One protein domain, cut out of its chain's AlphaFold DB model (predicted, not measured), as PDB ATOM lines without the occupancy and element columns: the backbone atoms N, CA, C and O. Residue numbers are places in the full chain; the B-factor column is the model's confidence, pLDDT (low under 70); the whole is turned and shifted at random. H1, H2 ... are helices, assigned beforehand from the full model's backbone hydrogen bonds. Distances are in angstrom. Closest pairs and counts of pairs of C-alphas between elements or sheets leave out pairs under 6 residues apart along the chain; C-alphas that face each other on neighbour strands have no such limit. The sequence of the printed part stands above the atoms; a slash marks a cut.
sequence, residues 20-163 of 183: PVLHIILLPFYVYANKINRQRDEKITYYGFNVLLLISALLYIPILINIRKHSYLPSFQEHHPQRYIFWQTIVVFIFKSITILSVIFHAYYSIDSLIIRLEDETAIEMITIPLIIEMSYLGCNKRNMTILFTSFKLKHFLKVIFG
ATOM      1  N   PRO A  20     171.482 109.773 106.762       68.81
ATOM      2  CA  PRO A  20     171.970 111.144 106.611       68.81
ATOM      3  C   PRO A  20     172.730 111.361 105.298       68.81
ATOM      4  O   PRO A  20     172.574 112.409 104.683       68.81
ATOM      5  N   VAL A  21     173.487 110.369 104.814       77.19
ATOM      6  CA  VAL A  21     174.195 110.458 103.521       77.19
ATOM      7  C   VAL A  21     173.205 110.560 102.357       77.19
ATOM      8  O   VAL A  21     173.376 111.389 101.466       77.19
ATOM      9  N   LEU A  22     172.118 109.785 102.402       74.00
ATOM     10  CA  LEU A  22     171.021 109.874 101.442       74.00
ATOM     11  C   LEU A  22     170.329 111.248 101.505       74.00
ATOM     12  O   LEU A  22     170.023 111.820 100.462       74.00
ATOM     13  N   HIS A  23     170.142 111.816 102.701       71.00
ATOM     14  CA  HIS A  23     169.573 113.160 102.862       71.00
ATOM     15  C   HIS A  23     170.498 114.254 102.310       71.00
ATOM     16  O   HIS A  23     170.005 115.163 101.651       71.00
ATOM     17  N   ILE A  24     171.819 114.157 102.506       78.38
ATOM     18  CA  ILE A  24     172.801 115.135 101.997       78.38
ATOM     19  C   ILE A  24     172.820 115.178 100.462       78.38
ATOM     20  O   ILE A  24     173.046 116.242  99.895       78.38
ATOM     21  N   ILE A  25     172.558 114.055  99.788       77.50
ATOM     22  CA  ILE A  25     172.524 113.978  98.317       77.50
ATOM     23  C   ILE A  25     171.145 114.373  97.769       77.50
ATOM     24  O   ILE A  25     171.055 115.094  96.774       77.50
ATOM     25  N   LEU A  26     170.062 113.945  98.422       72.62
ATOM     26  CA  LEU A  26     168.702 114.257  97.980       72.62
ATOM     27  C   LEU A  26     168.313 115.715  98.238       72.62
ATOM     28  O   LEU A  26     167.601 116.281  97.418       72.62
ATOM     29  N   LEU A  27     168.783 116.346  99.320       71.19
ATOM     30  CA  LEU A  27     168.456 117.739  99.655       71.19
ATOM     31  C   LEU A  27     168.853 118.759  98.575       71.19
ATOM     32  O   LEU A  27     167.980 119.522  98.172       71.19
ATOM     33  N   PRO A  28     170.098 118.814  98.061       77.44
ATOM     34  CA  PRO A  28     170.477 119.793  97.042       77.44
ATOM     35  C   PRO A  28     169.768 119.543  95.707       77.44
ATOM     36  O   PRO A  28     169.374 120.500  95.040       77.44
ATOM     37  N   PHE A  29     169.532 118.277  95.347       77.69
ATOM     38  CA  PHE A  29     168.747 117.918  94.165       77.69
ATOM     39  C   PHE A  29     167.273 118.324  94.316       77.69
ATOM     40  O   PHE A  29     166.702 118.931  93.413       77.69
ATOM     41  N   TYR A  30     166.678 118.063  95.481       71.88
ATOM     42  CA  TYR A  30     165.317 118.467  95.822       71.88
ATOM     43  C   TYR A  30     165.169 119.990  95.837       71.88
ATOM     44  O   TYR A  30     164.241 120.514  95.235       71.88
ATOM     45  N   VAL A  31     166.109 120.720  96.446       74.94
ATOM     46  CA  VAL A  31     166.119 122.192  96.463       74.94
ATOM     47  C   VAL A  31     166.251 122.759  95.047       74.94
ATOM     48  O   VAL A  31     165.574 123.730  94.712       74.94
ATOM     49  N   TYR A  32     167.075 122.149  94.193       80.06
ATOM     50  CA  TYR A  32     167.225 122.557  92.797       80.06
ATOM     51  C   TYR A  32     165.955 122.297  91.969       80.06
ATOM     52  O   TYR A  32     165.486 123.195  91.269       80.06
ATOM     53  N   ALA A  33     165.353 121.112  92.097       70.88
ATOM     54  CA  ALA A  33     164.098 120.765  91.430       70.88
ATOM     55  C   ALA A  33     162.925 121.642  91.913       70.88
ATOM     56  O   ALA A  33     162.171 122.166  91.093       70.88
ATOM     57  N   ASN A  34     162.839 121.892  93.225       66.69
ATOM     58  CA  ASN A  34     161.847 122.773  93.846       66.69
ATOM     59  C   ASN A  34     162.031 124.239  93.413       66.69
ATOM     60  O   ASN A  34     161.065 124.972  93.245       66.69
ATOM     61  N   LYS A  35     163.268 124.691  93.154       70.94
ATOM     62  CA  LYS A  35     163.525 126.038  92.614       70.94
ATOM     63  C   LYS A  35     162.968 126.209  91.196       70.94
ATOM     64  O   LYS A  35     162.494 127.294  90.868       70.94
ATOM     65  N   ILE A  36     163.019 125.160  90.373       74.88
ATOM     66  CA  ILE A  36     162.515 125.166  88.988       74.88
ATOM     67  C   ILE A  36     160.986 125.072  88.954       74.88
ATOM     68  O   ILE A  36     160.344 125.770  88.174       74.88
ATOM     69  N   ASN A  37     160.393 124.266  89.833       70.31
ATOM     70  CA  ASN A  37     158.947 124.041  89.885       70.31
ATOM     71  C   ASN A  37     158.219 124.905  90.928       70.31
ATOM     72  O   ASN A  37     157.031 124.703  91.180       70.31
ATOM     73  N   ARG A  38     158.904 125.914  91.478       67.75
ATOM     74  CA  ARG A  38     158.523 126.688  92.668       67.75
ATOM     75  C   ARG A  38     157.043 127.058  92.757       67.75
ATOM     76  O   ARG A  38     156.405 126.750  93.751       67.75
ATOM     77  N   GLN A  39     156.466 127.673  91.723       63.34
ATOM     78  CA  GLN A  39     155.065 128.117  91.797       63.34
ATOM     79  C   GLN A  39     154.043 126.973  91.767       63.34
ATOM     80  O   GLN A  39     152.960 127.090  92.342       63.34
ATOM     81  N   ARG A  40     154.364 125.866  91.091       66.19
ATOM     82  CA  ARG A  40     153.519 124.666  91.077       66.19
ATOM     83  C   ARG A  40     153.656 123.921  92.406       66.19
ATOM     84  O   ARG A  40     152.646 123.533  92.989       66.19
ATOM     85  N   ASP A  41     154.883 123.780  92.894       68.06
ATOM     86  CA  ASP A  41     155.194 123.045  94.115       68.06
ATOM     87  C   ASP A  41     154.689 123.771  95.364       68.06
ATOM     88  O   ASP A  41     154.163 123.117  96.256       68.06
ATOM     89  N   GLU A  42     154.734 125.105  95.417       66.81
ATOM     90  CA  GLU A  42     154.186 125.877  96.542       66.81
ATOM     91  C   GLU A  42     152.671 125.636  96.714       66.81
ATOM     92  O   GLU A  42     152.207 125.372  97.826       66.81
ATOM     93  N   LYS A  43     151.895 125.626  95.619       65.50
ATOM     94  CA  LYS A  43     150.453 125.324  95.670       65.50
ATOM     95  C   LYS A  43     150.198 123.865  96.054       65.50
ATOM     96  O   LYS A  43     149.390 123.607  96.944       65.50
ATOM     97  N   ILE A  44     150.895 122.913  95.427       73.69
ATOM     98  CA  ILE A  44     150.767 121.474  95.735       73.69
ATOM     99  C   ILE A  44     151.114 121.196  97.201       73.69
ATOM    100  O   ILE A  44     150.393 120.459  97.872       73.69
ATOM    101  N   THR A  45     152.174 121.816  97.712       71.69
ATOM    102  CA  THR A  45     152.630 121.680  99.098       71.69
ATOM    103  C   THR A  45     151.590 122.231 100.066       71.69
ATOM    104  O   THR A  45     151.232 121.549 101.024       71.69
ATOM    105  N   TYR A  46     151.028 123.411  99.790       69.62
ATOM    106  CA  TYR A  46     149.973 123.995 100.619       69.62
ATOM    107  C   TYR A  46     148.720 123.105 100.683       69.62
ATOM    108  O   TYR A  46     148.210 122.816 101.770       69.62
ATOM    109  N   TYR A  47     148.210 122.648  99.531       69.19
ATOM    110  CA  TYR A  47     147.021 121.789  99.503       69.19
ATOM    111  C   TYR A  47     147.311 120.419 100.126       69.19
ATOM    112  O   TYR A  47     146.473 119.887 100.854       69.19
ATOM    113  N   GLY A  48     148.513 119.880  99.909       75.81
ATOM    114  CA  GLY A  48     148.984 118.643 100.523       75.81
ATOM    115  C   GLY A  48     149.023 118.720 102.049       75.81
ATOM    116  O   GLY A  48     148.484 117.833 102.711       75.81
ATOM    117  N   PHE A  49     149.580 119.794 102.620       73.62
ATOM    118  CA  PHE A  49     149.576 120.010 104.071       73.62
ATOM    119  C   PHE A  49     148.161 120.154 104.632       73.62
ATOM    120  O   PHE A  49     147.863 119.573 105.672       73.62
ATOM    121  N   ASN A  50     147.265 120.852 103.934       68.19
ATOM    122  CA  ASN A  50     145.874 120.983 104.365       68.19
ATOM    123  C   ASN A  50     145.127 119.637 104.380       68.19
ATOM    124  O   ASN A  50     144.426 119.326 105.344       68.19
ATOM    125  N   VAL A  51     145.326 118.790 103.365       75.12
ATOM    126  CA  VAL A  51     144.775 117.423 103.345       75.12
ATOM    127  C   VAL A  51     145.390 116.562 104.452       75.12
ATOM    128  O   VAL A  51     144.670 115.834 105.136       75.12
ATOM    129  N   LEU A  52     146.699 116.670 104.688       74.44
ATOM    130  CA  LEU A  52     147.386 115.964 105.772       74.44
ATOM    131  C   LEU A  52     146.843 116.374 107.152       74.44
ATOM    132  O   LEU A  52     146.613 115.518 108.006       74.44
ATOM    133  N   LEU A  53     146.589 117.669 107.359       72.19
ATOM    134  CA  LEU A  53     145.968 118.200 108.574       72.19
ATOM    135  C   LEU A  53     144.531 117.696 108.745       72.19
ATOM    136  O   LEU A  53     144.137 117.357 109.861       72.19
ATOM    137  N   LEU A  54     143.764 117.586 107.659       69.56
ATOM    138  CA  LEU A  54     142.420 117.008 107.694       69.56
ATOM    139  C   LEU A  54     142.463 115.529 108.107       69.56
ATOM    140  O   LEU A  54     141.693 115.101 108.964       69.56
ATOM    141  N   ILE A  55     143.402 114.757 107.553       75.50
ATOM    142  CA  ILE A  55     143.626 113.358 107.938       75.50
ATOM    143  C   ILE A  55     144.016 113.277 109.420       75.50
ATOM    144  O   ILE A  55     143.448 112.473 110.152       75.50
ATOM    145  N   SER A  56     144.909 114.150 109.894       77.94
ATOM    146  CA  SER A  56     145.290 114.245 111.312       77.94
ATOM    147  C   SER A  56     144.085 114.507 112.227       77.94
ATOM    148  O   SER A  56     143.923 113.851 113.257       77.94
ATOM    149  N   ALA A  57     143.167 115.389 111.821       73.12
ATOM    150  CA  ALA A  57     141.923 115.624 112.549       73.12
ATOM    151  C   ALA A  57     141.001 114.389 112.558       73.12
ATOM    152  O   ALA A  57     140.379 114.096 113.577       73.12
ATOM    153  N   LEU A  58     140.936 113.608 111.475       74.75
ATOM    154  CA  LEU A  58     140.169 112.354 111.454       74.75
ATOM    155  C   LEU A  58     140.750 111.295 112.404       74.75
ATOM    156  O   LEU A  58     139.988 110.501 112.960       74.75
ATOM    157  N   LEU A  59     142.062 111.316 112.664       76.50
ATOM    158  CA  LEU A  59     142.701 110.443 113.655       76.50
ATOM    159  C   LEU A  59     142.276 110.754 115.104       76.50
ATOM    160  O   LEU A  59     142.424 109.886 115.964       76.50
ATOM    161  N   TYR A  60     141.662 111.907 115.397       74.50
ATOM    162  CA  TYR A  60     141.087 112.159 116.727       74.50
ATOM    163  C   TYR A  60     139.920 111.217 117.062       74.50
ATOM    164  O   TYR A  60     139.716 110.883 118.231       74.50
ATOM    165  N   ILE A  61     139.172 110.745 116.060       73.69
ATOM    166  CA  ILE A  61     138.026 109.841 116.246       73.69
ATOM    167  C   ILE A  61     138.463 108.474 116.815       73.69
ATOM    168  O   ILE A  61     137.946 108.086 117.867       73.69
ATOM    169  N   PRO A  62     139.419 107.733 116.213       72.94
ATOM    170  CA  PRO A  62     139.894 106.469 116.780       72.94
ATOM    171  C   PRO A  62     140.616 106.658 118.120       72.94
ATOM    172  O   PRO A  62     140.491 105.803 118.999       72.94
ATOM    173  N   ILE A  63     141.307 107.787 118.323       80.44
ATOM    174  CA  ILE A  63     141.900 108.140 119.623       80.44
ATOM    175  C   ILE A  63     140.802 108.245 120.692       80.44
ATOM    176  O   ILE A  63     140.914 107.619 121.746       80.44
ATOM    177  N   LEU A  64     139.701 108.946 120.408       74.88
ATOM    178  CA  LEU A  64     138.551 109.066 121.311       74.88
ATOM    179  C   LEU A  64     137.885 107.718 121.624       74.88
ATOM    180  O   LEU A  64     137.489 107.484 122.768       74.88
ATOM    181  N   ILE A  65     137.770 106.824 120.639       78.56
ATOM    182  CA  ILE A  65     137.204 105.479 120.837       78.56
ATOM    183  C   ILE A  65     138.093 104.652 121.778       78.56
ATOM    184  O   ILE A  65     137.593 104.061 122.739       78.56
ATOM    185  N   ASN A  66     139.409 104.657 121.556       77.50
ATOM    186  CA  ASN A  66     140.369 103.946 122.406       77.50
ATOM    187  C   ASN A  66     140.384 104.495 123.840       77.50
ATOM    188  O   ASN A  66     140.401 103.735 124.806       77.50
ATOM    189  N   ILE A  67     140.291 105.812 123.987       75.56
ATOM    190  CA  ILE A  67     140.226 106.507 125.277       75.56
ATOM    191  C   ILE A  67     138.987 106.109 126.080       75.56
ATOM    192  O   ILE A  67     139.091 105.822 127.270       75.56
ATOM    193  N   ARG A  68     137.822 105.997 125.432       70.75
ATOM    194  CA  ARG A  68     136.597 105.518 126.097       70.75
ATOM    195  C   ARG A  68     136.721 104.071 126.568       70.75
ATOM    196  O   ARG A  68     136.251 103.751 127.656       70.75
ATOM    197  N   LYS A  69     137.393 103.211 125.797       75.12
ATOM    198  CA  LYS A  69     137.628 101.805 126.164       75.12
ATOM    199  C   LYS A  69     138.484 101.652 127.430       75.12
ATOM    200  O   LYS A  69     138.308 100.685 128.163       75.12
ATOM    201  N   HIS A  70     139.367 102.611 127.708       69.50
ATOM    202  CA  HIS A  70     140.253 102.630 128.879       69.50
ATOM    203  C   HIS A  70     139.730 103.486 130.048       69.50
ATOM    204  O   HIS A  70     140.421 103.652 131.052       69.50
ATOM    205  N   SER A  71     138.486 103.971 129.970       65.62
ATOM    206  CA  SER A  71     137.882 104.856 130.977       65.62
ATOM    207  C   SER A  71     137.668 104.220 132.361       65.62
ATOM    208  O   SER A  71     137.292 104.929 133.293       65.62
ATOM    209  N   TYR A  72     137.874 102.909 132.508       71.94
ATOM    210  CA  TYR A  72     137.762 102.202 133.789       71.94
ATOM    211  C   TYR A  72     139.015 102.334 134.674       71.94
ATOM    212  O   TYR A  72     138.973 101.950 135.839       71.94
ATOM    213  N   LEU A  73     140.132 102.841 134.139       76.25
ATOM    214  CA  LEU A  73     141.373 103.008 134.898       76.25
ATOM    215  C   LEU A  73     141.230 104.129 135.952       76.25
ATOM    216  O   LEU A  73     140.653 105.174 135.640       76.25
ATOM    217  N   PRO A  74     141.798 103.977 137.165       66.88
ATOM    218  CA  PRO A  74     141.686 104.975 138.239       66.88
ATOM    219  C   PRO A  74     142.160 106.379 137.830       66.88
ATOM    220  O   PRO A  74     141.470 107.366 138.071       66.88
ATOM    221  N   SER A  75     143.274 106.470 137.094       66.00
ATOM    222  CA  SER A  75     143.807 107.736 136.561       66.00
ATOM    223  C   SER A  75     142.848 108.449 135.594       66.00
ATOM    224  O   SER A  75     142.877 109.671 135.457       66.00
ATOM    225  N   PHE A  76     141.966 107.696 134.935       62.59
ATOM    226  CA  PHE A  76     140.955 108.202 134.009       62.59
ATOM    227  C   PHE A  76     139.726 108.773 134.720       62.59
ATOM    228  O   PHE A  76     139.083 109.700 134.214       62.59
ATOM    229  N   GLN A  77     139.401 108.223 135.891       64.06
ATOM    230  CA  GLN A  77     138.325 108.715 136.745       64.06
ATOM    231  C   GLN A  77     138.720 110.006 137.459       64.06
ATOM    232  O   GLN A  77     137.867 110.865 137.650       64.06
ATOM    233  N   GLU A  78     139.999 110.169 137.787       67.50
ATOM    234  CA  GLU A  78     140.495 111.357 138.481       67.50
ATOM    235  C   GLU A  78     140.699 112.556 137.536       67.50
ATOM    236  O   GLU A  78     140.264 113.666 137.838       67.50
ATOM    237  N   HIS A  79     141.282 112.342 136.348       65.94
ATOM    238  CA  HIS A  79     141.647 113.441 135.439       65.94
ATOM    239  C   HIS A  79     140.681 113.682 134.264       65.94
ATOM    240  O   HIS A  79     140.844 114.659 133.537       65.94
ATOM    241  N   HIS A  80     139.680 112.819 134.049       69.44
ATOM    242  CA  HIS A  80     138.662 112.936 132.987       69.44
ATOM    243  C   HIS A  80     139.168 113.456 131.614       69.44
ATOM    244  O   HIS A  80     138.539 114.342 131.019       69.44
ATOM    245  N   PRO A  81     140.247 112.887 131.041       73.50
ATOM    246  CA  PRO A  81     140.866 113.390 129.806       73.50
ATOM    247  C   PRO A  81     139.912 113.384 128.599       73.50
ATOM    248  O   PRO A  81     140.074 114.161 127.661       73.50
ATOM    249  N   GLN A  82     138.852 112.569 128.642       75.81
ATOM    250  CA  GLN A  82     137.781 112.575 127.646       75.81
ATOM    251  C   GLN A  82     137.122 113.955 127.481       75.81
ATOM    252  O   GLN A  82     136.767 114.321 126.363       75.81
ATOM    253  N   ARG A  83     136.938 114.723 128.566       77.50
ATOM    254  CA  ARG A  83     136.319 116.058 128.495       77.50
ATOM    255  C   ARG A  83     137.236 117.056 127.804       77.50
ATOM    256  O   ARG A  83     136.764 117.801 126.955       77.50
ATOM    257  N   TYR A  84     138.527 117.016 128.125       82.12
ATOM    258  CA  TYR A  84     139.538 117.862 127.494       82.12
ATOM    259  C   TYR A  84     139.571 117.639 125.979       82.12
ATOM    260  O   TYR A  84     139.393 118.574 125.205       82.12
ATOM    261  N   ILE A  85     139.688 116.380 125.554       82.19
ATOM    262  CA  ILE A  85     139.765 116.017 124.133       82.19
ATOM    263  C   ILE A  85     138.468 116.378 123.408       82.19
ATOM    264  O   ILE A  85     138.510 116.872 122.287       82.19
ATOM    265  N   PHE A  86     137.314 116.194 124.048       80.62
ATOM    266  CA  PHE A  86     136.033 116.606 123.482       80.62
ATOM    267  C   PHE A  86     135.968 118.124 123.237       80.62
ATOM    268  O   PHE A  86     135.661 118.549 122.122       80.62
ATOM    269  N   TRP A  87     136.322 118.942 124.232       82.81
ATOM    270  CA  TRP A  87     136.352 120.401 124.089       82.81
ATOM    271  C   TRP A  87     137.354 120.862 123.039       82.81
ATOM    272  O   TRP A  87     137.007 121.666 122.174       82.81
ATOM    273  N   GLN A  88     138.548 120.276 123.044       84.31
ATOM    274  CA  GLN A  88     139.553 120.516 122.021       84.31
ATOM    275  C   GLN A  88     139.012 120.212 120.617       84.31
ATOM    276  O   GLN A  88     139.159 121.038 119.720       84.31
ATOM    277  N   THR A  89     138.326 119.079 120.418       81.06
ATOM    278  CA  THR A  89     137.762 118.723 119.104       81.06
ATOM    279  C   THR A  89     136.659 119.675 118.645       81.06
ATOM    280  O   THR A  89     136.619 120.005 117.464       81.06
ATOM    281  N   ILE A  90     135.810 120.171 119.554       81.88
ATOM    282  CA  ILE A  90     134.776 121.165 119.220       81.88
ATOM    283  C   ILE A  90     135.417 122.470 118.749       81.88
ATOM    284  O   ILE A  90     135.039 122.999 117.707       81.88
ATOM    285  N   VAL A  91     136.395 122.981 119.501       85.19
ATOM    286  CA  VAL A  91     137.054 124.252 119.179       85.19
ATOM    287  C   VAL A  91     137.802 124.138 117.850       85.19
ATOM    288  O   VAL A  91     137.585 124.957 116.960       85.19
ATOM    289  N   VAL A  92     138.599 123.081 117.659       84.19
ATOM    290  CA  VAL A  92     139.316 122.837 116.393       84.19
ATOM    291  C   VAL A  92     138.350 122.719 115.213       84.19
ATOM    292  O   VAL A  92     138.617 123.285 114.157       84.19
ATOM    293  N   PHE A  93     137.214 122.035 115.381       79.31
ATOM    294  CA  PHE A  93     136.210 121.891 114.326       79.31
ATOM    295  C   PHE A  93     135.603 123.238 113.903       79.31
ATOM    296  O   PHE A  93     135.499 123.515 112.706       79.31
ATOM    297  N   ILE A  94     135.244 124.094 114.865       81.94
ATOM    298  CA  ILE A  94     134.695 125.431 114.591       81.94
ATOM    299  C   ILE A  94     135.726 126.289 113.850       81.94
ATOM    300  O   ILE A  94     135.424 126.825 112.785       81.94
ATOM    301  N   PHE A  95     136.955 126.373 114.362       83.94
ATOM    302  CA  PHE A  95     137.994 127.211 113.762       83.94
ATOM    303  C   PHE A  95     138.438 126.710 112.384       83.94
ATOM    304  O   PHE A  95     138.537 127.513 111.459       83.94
ATOM    305  N   LYS A  96     138.596 125.393 112.183       79.06
ATOM    306  CA  LYS A  96     138.902 124.841 110.850       79.06
ATOM    307  C   LYS A  96     137.767 125.064 109.848       79.06
ATOM    308  O   LYS A  96     138.050 125.293 108.676       79.06
ATOM    309  N   SER A  97     136.506 125.068 110.289       77.56
ATOM    310  CA  SER A  97     135.368 125.407 109.416       77.56
ATOM    311  C   SER A  97     135.431 126.864 108.932       77.56
ATOM    312  O   SER A  97     135.156 127.133 107.764       77.56
ATOM    313  N   ILE A  98     135.859 127.794 109.795       82.12
ATOM    314  CA  ILE A  98     136.089 129.204 109.432       82.12
ATOM    315  C   ILE A  98     137.257 129.326 108.443       82.12
ATOM    316  O   ILE A  98     137.137 130.033 107.443       82.12
ATOM    317  N   THR A  99     138.356 128.596 108.663       80.88
ATOM    318  CA  THR A  99     139.501 128.579 107.737       80.88
ATOM    319  C   THR A  99     139.095 128.107 106.339       80.88
ATOM    320  O   THR A  99     139.469 128.736 105.354       80.88
ATOM    321  N   ILE A 100     138.279 127.051 106.227       76.25
ATOM    322  CA  ILE A 100     137.781 126.561 104.927       76.25
ATOM    323  C   ILE A 100     136.969 127.646 104.209       76.25
ATOM    324  O   ILE A 100     137.148 127.851 103.007       76.25
ATOM    325  N   LEU A 101     136.110 128.368 104.933       80.44
ATOM    326  CA  LEU A 101     135.324 129.457 104.357       80.44
ATOM    327  C   LEU A 101     136.217 130.608 103.865       80.44
ATOM    328  O   LEU A 101     135.975 131.135 102.780       80.44
ATOM    329  N   SER A 102     137.280 130.940 104.607       80.44
ATOM    330  CA  SER A 102     138.295 131.917 104.186       80.44
ATOM    331  C   SER A 102     139.002 131.489 102.892       80.44
ATOM    332  O   SER A 102     139.095 132.266 101.944       80.44
ATOM    333  N   VAL A 103     139.412 130.219 102.781       78.00
ATOM    334  CA  VAL A 103     140.052 129.688 101.561       78.00
ATOM    335  C   VAL A 103     139.116 129.765 100.347       78.00
ATOM    336  O   VAL A 103     139.556 130.136  99.258       78.00
ATOM    337  N   ILE A 104     137.827 129.450 100.520       78.94
ATOM    338  CA  ILE A 104     136.816 129.571  99.454       78.94
ATOM    339  C   ILE A 104     136.629 131.037  99.045       78.94
ATOM    340  O   ILE A 104     136.549 131.335  97.853       78.94
ATOM    341  N   PHE A 105     136.588 131.952 100.016       82.62
ATOM    342  CA  PHE A 105     136.470 133.387  99.769       82.62
ATOM    343  C   PHE A 105     137.654 133.912  98.946       82.62
ATOM    344  O   PHE A 105     137.450 134.516  97.894       82.62
ATOM    345  N   HIS A 106     138.890 133.601  99.346       81.19
ATOM    346  CA  HIS A 106     140.095 133.976  98.593       81.19
ATOM    347  C   HIS A 106     140.101 133.416  97.165       81.19
ATOM    348  O   HIS A 106     140.453 134.130  96.224       81.19
ATOM    349  N   ALA A 107     139.640 132.173  96.980       78.00
ATOM    350  CA  ALA A 107     139.501 131.565  95.657       78.00
ATOM    351  C   ALA A 107     138.458 132.282  94.780       78.00
ATOM    352  O   ALA A 107     138.690 132.460  93.585       78.00
ATOM    353  N   TYR A 108     137.337 132.730  95.357       83.44
ATOM    354  CA  TYR A 108     136.289 133.461  94.635       83.44
ATOM    355  C   TYR A 108     136.768 134.835  94.143       83.44
ATOM    356  O   TYR A 108     136.545 135.189  92.987       83.44
ATOM    357  N   TYR A 109     137.486 135.587  94.982       85.12
ATOM    358  CA  TYR A 109     138.023 136.908  94.623       85.12
ATOM    359  C   TYR A 109     139.324 136.850  93.807       85.12
ATOM    360  O   TYR A 109     139.894 137.893  93.492       85.12
ATOM    361  N   SER A 110     139.794 135.652  93.435       79.31
ATOM    362  CA  SER A 110     141.057 135.443  92.708       79.31
ATOM    363  C   SER A 110     142.281 136.058  93.408       79.31
ATOM    364  O   SER A 110     143.267 136.416  92.760       79.31
ATOM    365  N   ILE A 111     142.235 136.165  94.740       71.81
ATOM    366  CA  ILE A 111     143.356 136.626  95.564       71.81
ATOM    367  C   ILE A 111     144.264 135.414  95.799       71.81
ATOM    368  O   ILE A 111     144.121 134.679  96.771       71.81
ATOM    369  N   ASP A 112     145.184 135.161  94.866       68.25
ATOM    370  CA  ASP A 112     146.051 133.974  94.887       68.25
ATOM    371  C   ASP A 112     147.491 134.321  95.289       68.25
ATOM    372  O   ASP A 112     148.454 134.022  94.580       68.25
ATOM    373  N   SER A 113     147.643 134.994  96.432       79.19
ATOM    374  CA  SER A 113     148.958 135.181  97.048       79.19
ATOM    375  C   SER A 113     149.121 134.231  98.234       79.19
ATOM    376  O   SER A 113     148.297 134.187  99.150       79.19
ATOM    377  N   LEU A 114     150.201 133.452  98.213       71.44
ATOM    378  CA  LEU A 114     150.514 132.501  99.281       71.44
ATOM    379  C   LEU A 114     150.815 133.202 100.608       71.44
ATOM    380  O   LEU A 114     150.501 132.656 101.657       71.44
ATOM    381  N   ILE A 115     151.384 134.410 100.557       77.38
ATOM    382  CA  ILE A 115     151.721 135.195 101.750       77.38
ATOM    383  C   ILE A 115     150.449 135.543 102.529       77.38
ATOM    384  O   ILE A 115     150.372 135.221 103.707       77.38
ATOM    385  N   ILE A 116     149.421 136.075 101.856       80.00
ATOM    386  CA  ILE A 116     148.143 136.417 102.503       80.00
ATOM    387  C   ILE A 116     147.468 135.164 103.087       80.00
ATOM    388  O   ILE A 116     146.999 135.191 104.220       80.00
ATOM    389  N   ARG A 117     147.474 134.029 102.367       77.88
ATOM    390  CA  ARG A 117     146.910 132.761 102.879       77.88
ATOM    391  C   ARG A 117     147.626 132.247 104.128       77.88
ATOM    392  O   ARG A 117     146.968 131.735 105.029       77.88
ATOM    393  N   LEU A 118     148.951 132.357 104.180       80.38
ATOM    394  CA  LEU A 118     149.742 131.925 105.334       80.38
ATOM    395  C   LEU A 118     149.567 132.868 106.530       80.38
ATOM    396  O   LEU A 118     149.464 132.403 107.664       80.38
ATOM    397  N   GLU A 119     149.505 134.177 106.293       83.56
ATOM    398  CA  GLU A 119     149.229 135.164 107.344       83.56
ATOM    399  C   GLU A 119     147.849 134.937 107.974       83.56
ATOM    400  O   GLU A 119     147.741 134.867 109.199       83.56
ATOM    401  N   ASP A 120     146.814 134.702 107.161       82.81
ATOM    402  CA  ASP A 120     145.467 134.413 107.660       82.81
ATOM    403  C   ASP A 120     145.410 133.109 108.473       82.81
ATOM    404  O   ASP A 120     144.814 133.070 109.553       82.81
ATOM    405  N   GLU A 121     146.039 132.028 107.995       83.00
ATOM    406  CA  GLU A 121     146.067 130.754 108.729       83.00
ATOM    407  C   GLU A 121     146.812 130.873 110.061       83.00
ATOM    408  O   GLU A 121     146.311 130.418 111.092       83.00
ATOM    409  N   THR A 122     147.978 131.521 110.068       85.69
ATOM    410  CA  THR A 122     148.781 131.690 111.289       85.69
ATOM    411  C   THR A 122     148.096 132.591 112.314       85.69
ATOM    412  O   THR A 122     148.147 132.297 113.511       85.69
ATOM    413  N   ALA A 123     147.389 133.637 111.877       87.62
ATOM    414  CA  ALA A 123     146.586 134.478 112.759       87.62
ATOM    415  C   ALA A 123     145.449 133.683 113.421       87.62
ATOM    416  O   ALA A 123     145.239 133.784 114.634       87.62
ATOM    417  N   ILE A 124     144.751 132.840 112.653       86.25
ATOM    418  CA  ILE A 124     143.703 131.962 113.189       86.25
ATOM    419  C   ILE A 124     144.296 130.987 114.210       86.25
ATOM    420  O   ILE A 124     143.713 130.800 115.280       86.25
ATOM    421  N   GLU A 125     145.452 130.385 113.936       86.56
ATOM    422  CA  GLU A 125     146.106 129.454 114.863       86.56
ATOM    423  C   GLU A 125     146.566 130.136 116.157       86.56
ATOM    424  O   GLU A 125     146.342 129.595 117.245       86.56
ATOM    425  N   MET A 126     147.112 131.351 116.063       89.12
ATOM    426  CA  MET A 126     147.532 132.150 117.217       89.12
ATOM    427  C   MET A 126     146.372 132.432 118.181       89.12
ATOM    428  O   MET A 126     146.576 132.448 119.392       89.12
ATOM    429  N   ILE A 127     145.156 132.603 117.658       89.06
ATOM    430  CA  ILE A 127     143.931 132.802 118.450       89.06
ATOM    431  C   ILE A 127     143.343 131.462 118.919       89.06
ATOM    432  O   ILE A 127     142.844 131.341 120.038       89.06
ATOM    433  N   THR A 128     143.410 130.428 118.081       88.06
ATOM    434  CA  THR A 128     142.791 129.124 118.355       88.06
ATOM    435  C   THR A 128     143.484 128.399 119.508       88.06
ATOM    436  O   THR A 128     142.811 127.806 120.346       88.06
ATOM    437  N   ILE A 129     144.816 128.451 119.593       89.12
ATOM    438  CA  ILE A 129     145.592 127.773 120.648       89.12
ATOM    439  C   ILE A 129     145.200 128.234 122.068       89.12
ATOM    440  O   ILE A 129     144.843 127.371 122.875       89.12
ATOM    441  N   PRO A 130     145.215 129.540 122.413       91.25
ATOM    442  CA  PRO A 130     144.803 129.987 123.743       91.25
ATOM    443  C   PRO A 130     143.324 129.689 124.011       91.25
ATOM    444  O   PRO A 130     142.987 129.231 125.101       91.25
ATOM    445  N   LEU A 131     142.452 129.813 123.003       87.50
ATOM    446  CA  LEU A 131     141.039 129.454 123.143       87.50
ATOM    447  C   LEU A 131     140.822 127.969 123.428       87.50
ATOM    448  O   LEU A 131     139.959 127.630 124.235       87.50
ATOM    449  N   ILE A 132     141.596 127.070 122.815       89.12
ATOM    450  CA  ILE A 132     141.553 125.639 123.144       89.12
ATOM    451  C   ILE A 132     141.885 125.438 124.621       89.12
ATOM    452  O   ILE A 132     141.193 124.671 125.291       89.12
ATOM    453  N   ILE A 133     142.916 126.111 125.134       88.88
ATOM    454  CA  ILE A 133     143.345 125.974 126.529       88.88
ATOM    455  C   ILE A 133     142.243 126.476 127.470       88.88
ATOM    456  O   ILE A 133     141.834 125.744 128.374       88.88
ATOM    457  N   GLU A 134     141.705 127.669 127.225       89.44
ATOM    458  CA  GLU A 134     140.663 128.277 128.058       89.44
ATOM    459  C   GLU A 134     139.357 127.481 128.019       89.44
ATOM    460  O   GLU A 134     138.816 127.122 129.066       89.44
ATOM    461  N   MET A 135     138.875 127.134 126.824       84.31
ATOM    462  CA  MET A 135     137.640 126.369 126.657       84.31
ATOM    463  C   MET A 135     137.762 124.959 127.226       84.31
ATOM    464  O   MET A 135     136.802 124.449 127.805       84.31
ATOM    465  N   SER A 136     138.934 124.330 127.120       86.56
ATOM    466  CA  SER A 136     139.162 123.021 127.732       86.56
ATOM    467  C   SER A 136     139.213 123.118 129.253       86.56
ATOM    468  O   SER A 136     138.626 122.275 129.932       86.56
ATOM    469  N   TYR A 137     139.838 124.159 129.809       84.56
ATOM    470  CA  TYR A 137     139.858 124.414 131.250       84.56
ATOM    471  C   TYR A 137     138.442 124.649 131.802       84.56
ATOM    472  O   TYR A 137     138.011 123.995 132.756       84.56
ATOM    473  N   LEU A 138     137.679 125.519 131.140       82.25
ATOM    474  CA  LEU A 138     136.286 125.830 131.459       82.25
ATOM    475  C   LEU A 138     135.371 124.609 131.341       82.25
ATOM    476  O   LEU A 138     134.595 124.316 132.251       82.25
ATOM    477  N   GLY A 139     135.482 123.878 130.236       77.88
ATOM    478  CA  GLY A 139     134.653 122.723 129.921       77.88
ATOM    479  C   GLY A 139     134.942 121.487 130.775       77.88
ATOM    480  O   GLY A 139     134.061 120.645 130.975       77.88
ATOM    481  N   CYS A 140     136.148 121.374 131.338       79.12
ATOM    482  CA  CYS A 140     136.464 120.333 132.314       79.12
ATOM    483  C   CYS A 140     135.814 120.606 133.686       79.12
ATOM    484  O   CYS A 140     135.435 119.653 134.377       79.12
ATOM    485  N   ASN A 141     135.586 121.876 134.049       81.62
ATOM    486  CA  ASN A 141     134.903 122.267 135.283       81.62
ATOM    487  C   ASN A 141     133.379 122.348 135.089       81.62
ATOM    488  O   ASN A 141     132.801 123.413 134.863       81.62
ATOM    489  N   LYS A 142     132.708 121.200 135.254       72.19
ATOM    490  CA  LYS A 142     131.249 121.052 135.089       72.19
ATOM    491  C   LYS A 142     130.440 122.122 135.844       72.19
ATOM    492  O   LYS A 142     129.473 122.637 135.293       72.19
ATOM    493  N   ARG A 143     130.832 122.474 137.077       76.38
ATOM    494  CA  ARG A 143     130.137 123.488 137.894       76.38
ATOM    495  C   ARG A 143     130.285 124.885 137.295       76.38
ATOM    496  O   ARG A 143     129.289 125.590 137.166       76.38
ATOM    497  N   ASN A 144     131.504 125.262 136.910       76.50
ATOM    498  CA  ASN A 144     131.768 126.566 136.303       76.50
ATOM    499  C   ASN A 144     131.045 126.708 134.962       76.50
ATOM    500  O   ASN A 144     130.479 127.753 134.668       76.50
ATOM    501  N   MET A 145     130.984 125.622 134.192       73.75
ATOM    502  CA  MET A 145     130.295 125.597 132.914       73.75
ATOM    503  C   MET A 145     128.778 125.780 133.044       73.75
ATOM    504  O   MET A 145     128.181 126.547 132.292       73.75
ATOM    505  N   THR A 146     128.152 125.106 134.015       75.69
ATOM    506  CA  THR A 146     126.721 125.285 134.293       75.69
ATOM    507  C   THR A 146     126.417 126.723 134.697       75.69
ATOM    508  O   THR A 146     125.480 127.293 134.153       75.69
ATOM    509  N   ILE A 147     127.222 127.320 135.583       78.88
ATOM    510  CA  ILE A 147     127.056 128.718 136.017       78.88
ATOM    511  C   ILE A 147     127.227 129.683 134.841       78.88
ATOM    512  O   ILE A 147     126.451 130.629 134.713       78.88
ATOM    513  N   LEU A 148     128.207 129.435 133.968       78.00
ATOM    514  CA  LEU A 148     128.411 130.233 132.765       78.00
ATOM    515  C   LEU A 148     127.178 130.195 131.872       78.00
ATOM    516  O   LEU A 148     126.630 131.247 131.596       78.00
ATOM    517  N   PHE A 149     126.674 129.025 131.482       76.06
ATOM    518  CA  PHE A 149     125.511 128.969 130.588       76.06
ATOM    519  C   PHE A 149     124.213 129.479 131.213       76.06
ATOM    520  O   PHE A 149     123.392 130.046 130.496       76.06
ATOM    521  N   THR A 150     124.010 129.315 132.523       79.38
ATOM    522  CA  THR A 150     122.821 129.868 133.189       79.38
ATOM    523  C   THR A 150     122.901 131.382 133.365       79.38
ATOM    524  O   THR A 150     121.868 132.048 133.341       79.38
ATOM    525  N   SER A 151     124.106 131.939 133.508       78.88
ATOM    526  CA  SER A 151     124.316 133.384 133.695       78.88
ATOM    527  C   SER A 151     124.554 134.132 132.378       78.88
ATOM    528  O   SER A 151     124.345 135.344 132.302       78.88
ATOM    529  N   PHE A 152     124.983 133.436 131.322       77.19
ATOM    530  CA  PHE A 152     125.373 134.035 130.050       77.19
ATOM    531  C   PHE A 152     124.152 134.374 129.196       77.19
ATOM    532  O   PHE A 152     123.598 133.554 128.465       77.19
ATOM    533  N   LYS A 153     123.746 135.644 129.241       81.56
ATOM    534  CA  LYS A 153     122.741 136.198 128.330       81.56
ATOM    535  C   LYS A 153     123.396 136.539 126.990       81.56
ATOM    536  O   LYS A 153     123.724 137.695 126.731       81.56
ATOM    537  N   LEU A 154     123.548 135.535 126.125       74.81
ATOM    538  CA  LEU A 154     124.211 135.635 124.813       74.81
ATOM    539  C   LEU A 154     123.701 136.820 123.969       74.81
ATOM    540  O   LEU A 154     124.490 137.542 123.369       74.81
ATOM    541  N   LYS A 155     122.392 137.099 124.012       77.38
ATOM    542  CA  LYS A 155     121.777 138.247 123.324       77.38
ATOM    543  C   LYS A 155     122.298 139.606 123.820       77.38
ATOM    544  O   LYS A 155     122.505 140.498 123.009       77.38
ATOM    545  N   HIS A 156     122.512 139.762 125.127       80.56
ATOM    546  CA  HIS A 156     123.057 140.990 125.716       80.56
ATOM    547  C   HIS A 156     124.556 141.116 125.427       80.56
ATOM    548  O   HIS A 156     125.017 142.170 125.013       80.56
ATOM    549  N   PHE A 157     125.313 140.027 125.574       79.62
ATOM    550  CA  PHE A 157     126.747 140.008 125.278       79.62
ATOM    551  C   PHE A 157     127.053 140.389 123.823       79.62
ATOM    552  O   PHE A 157     127.900 141.243 123.574       79.62
ATOM    553  N   LEU A 158     126.314 139.824 122.861       78.06
ATOM    554  CA  LEU A 158     126.459 140.192 121.452       78.06
ATOM    555  C   LEU A 158     126.060 141.652 121.203       78.06
ATOM    556  O   LEU A 158     126.733 142.342 120.449       78.06
ATOM    557  N   LYS A 159     125.009 142.150 121.865       82.81
ATOM    558  CA  LYS A 159     124.593 143.554 121.753       82.81
ATOM    559  C   LYS A 159     125.691 144.517 122.229       82.81
ATOM    560  O   LYS A 159     125.904 145.538 121.584       82.81
ATOM    561  N   VAL A 160     126.413 144.158 123.294       83.50
ATOM    562  CA  VAL A 160     127.562 144.919 123.810       83.50
ATOM    563  C   VAL A 160     128.759 144.848 122.857       83.50
ATOM    564  O   VAL A 160     129.313 145.889 122.521       83.50
ATOM    565  N   ILE A 161     129.132 143.659 122.363       81.94
ATOM    566  CA  ILE A 161     130.266 143.504 121.426       81.94
ATOM    567  C   ILE A 161     130.041 144.266 120.118       81.94
ATOM    568  O   ILE A 161     130.961 144.900 119.609       81.94
ATOM    569  N   PHE A 162     128.825 144.226 119.576       84.31
ATOM    570  CA  PHE A 162     128.486 144.926 118.338       84.31
ATOM    571  C   PHE A 162     128.092 146.396 118.557       84.31
ATOM    572  O   PHE A 162     127.663 147.048 117.609       84.31
ATOM    573  N   GLY A 163     128.212 146.926 119.782       77.25
ATOM    574  CA  GLY A 163     127.920 148.333 120.085       77.25
ATOM    575  C   GLY A 163     126.462 148.743 119.839       77.25
ATOM    576  O   GLY A 163     126.171 149.917 119.638       77.25
TER     577      GLY A 163
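AT A GLANCE: This is residues 20 to 163 of the 183 residues of the protein "Serpentine Receptor, class Z" of Caenorhabditis elegans (UniProt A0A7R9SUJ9). A long helical hairpin, H5 and H6, makes the middle of a loose, flat model, and H2 and H3, following one another in a row, run beside it, H3 packing on H5 and H2 only near the hairpin. At one end of the long axis residues 20 to 32 of H1 stick out; at the other end H7 turns off from H6, and residues 149 to 163, with H8, stick out as an arm. The printed part has 144 residues with eight named helices, H1 to H8 in order along the chain, and no named strand; the class is all helix. The radius of gyration of the C-alphas is 21.2 A, and the C-alphas span 59 by 49 by 19 A.

IN THESE COORDINATES: The longest helix by residues is H5, residues 81 to 108, 40.8 A from C-alpha 81 at (140.866, 113.390, 129.806) to C-alpha 108 at (136.289, 133.461, 94.635). H6, residues 114 to 140, is 37.9 A long, with a kink of 28 degrees near residue 130. H2, residues 38 to 58, measures 29.9 A. H1, residues 20 to 36, measures 24.4 A, begins with C-alpha 20 at (171.970, 111.144, 106.611), and has a kink of 27 degrees near residue 27. The shorter helices are H3, residues 60 to 69, H4, residues 74 to 79, H7, residues 142 to 151, and H8, residues 154 to 161.

HOW THE PARTS SIT: H5 and H6 form a helical hairpin and touch, closest at the C-alphas of Tyr 84 and Ser 136, 5.2 A apart, with a shallow tilt of 24 degrees, opposite ways. H3 touches H5 at residues 82 to 89 of H5 alone, closest at the C-alphas of Ile 67 and Gln 82, 7.0 A apart, with a shallow tilt of 12 degrees, opposite ways. H2 is near H5 and near H6. H2 and H3 meet only through their link, as do H4 and H5. H1 and H2 are close but not clearly touching, the C-alphas of Asn 34 and Asp 41 being closest at 6.7 A, with a steep tilt of 59 degrees. H6 and H7 only just touch, and only at the corner, with 3 pairs of C-alphas within 8 A, the closest those of Gly 139 and Met 145 at 6.0 A; they are about perpendicular at 74 degrees. H8 is apart from H7. Every O i to N i+4 pair is within hydrogen-bond range in H3, H4, H5, H7 and H8; the counts are 11 of 13 in H1, 16 of 17 in H2 and 22 of 23 in H6.

THE WHOLE: The C-alphas farthest apart are those of Val 21 and His 156, 63.6 A. The printed part has no cut, and the seven links between the helices are tight. The mean pLDDT of the printed part is 77.2; 22 residues are under 70, among them residues 38 to 43 and 74 to 80.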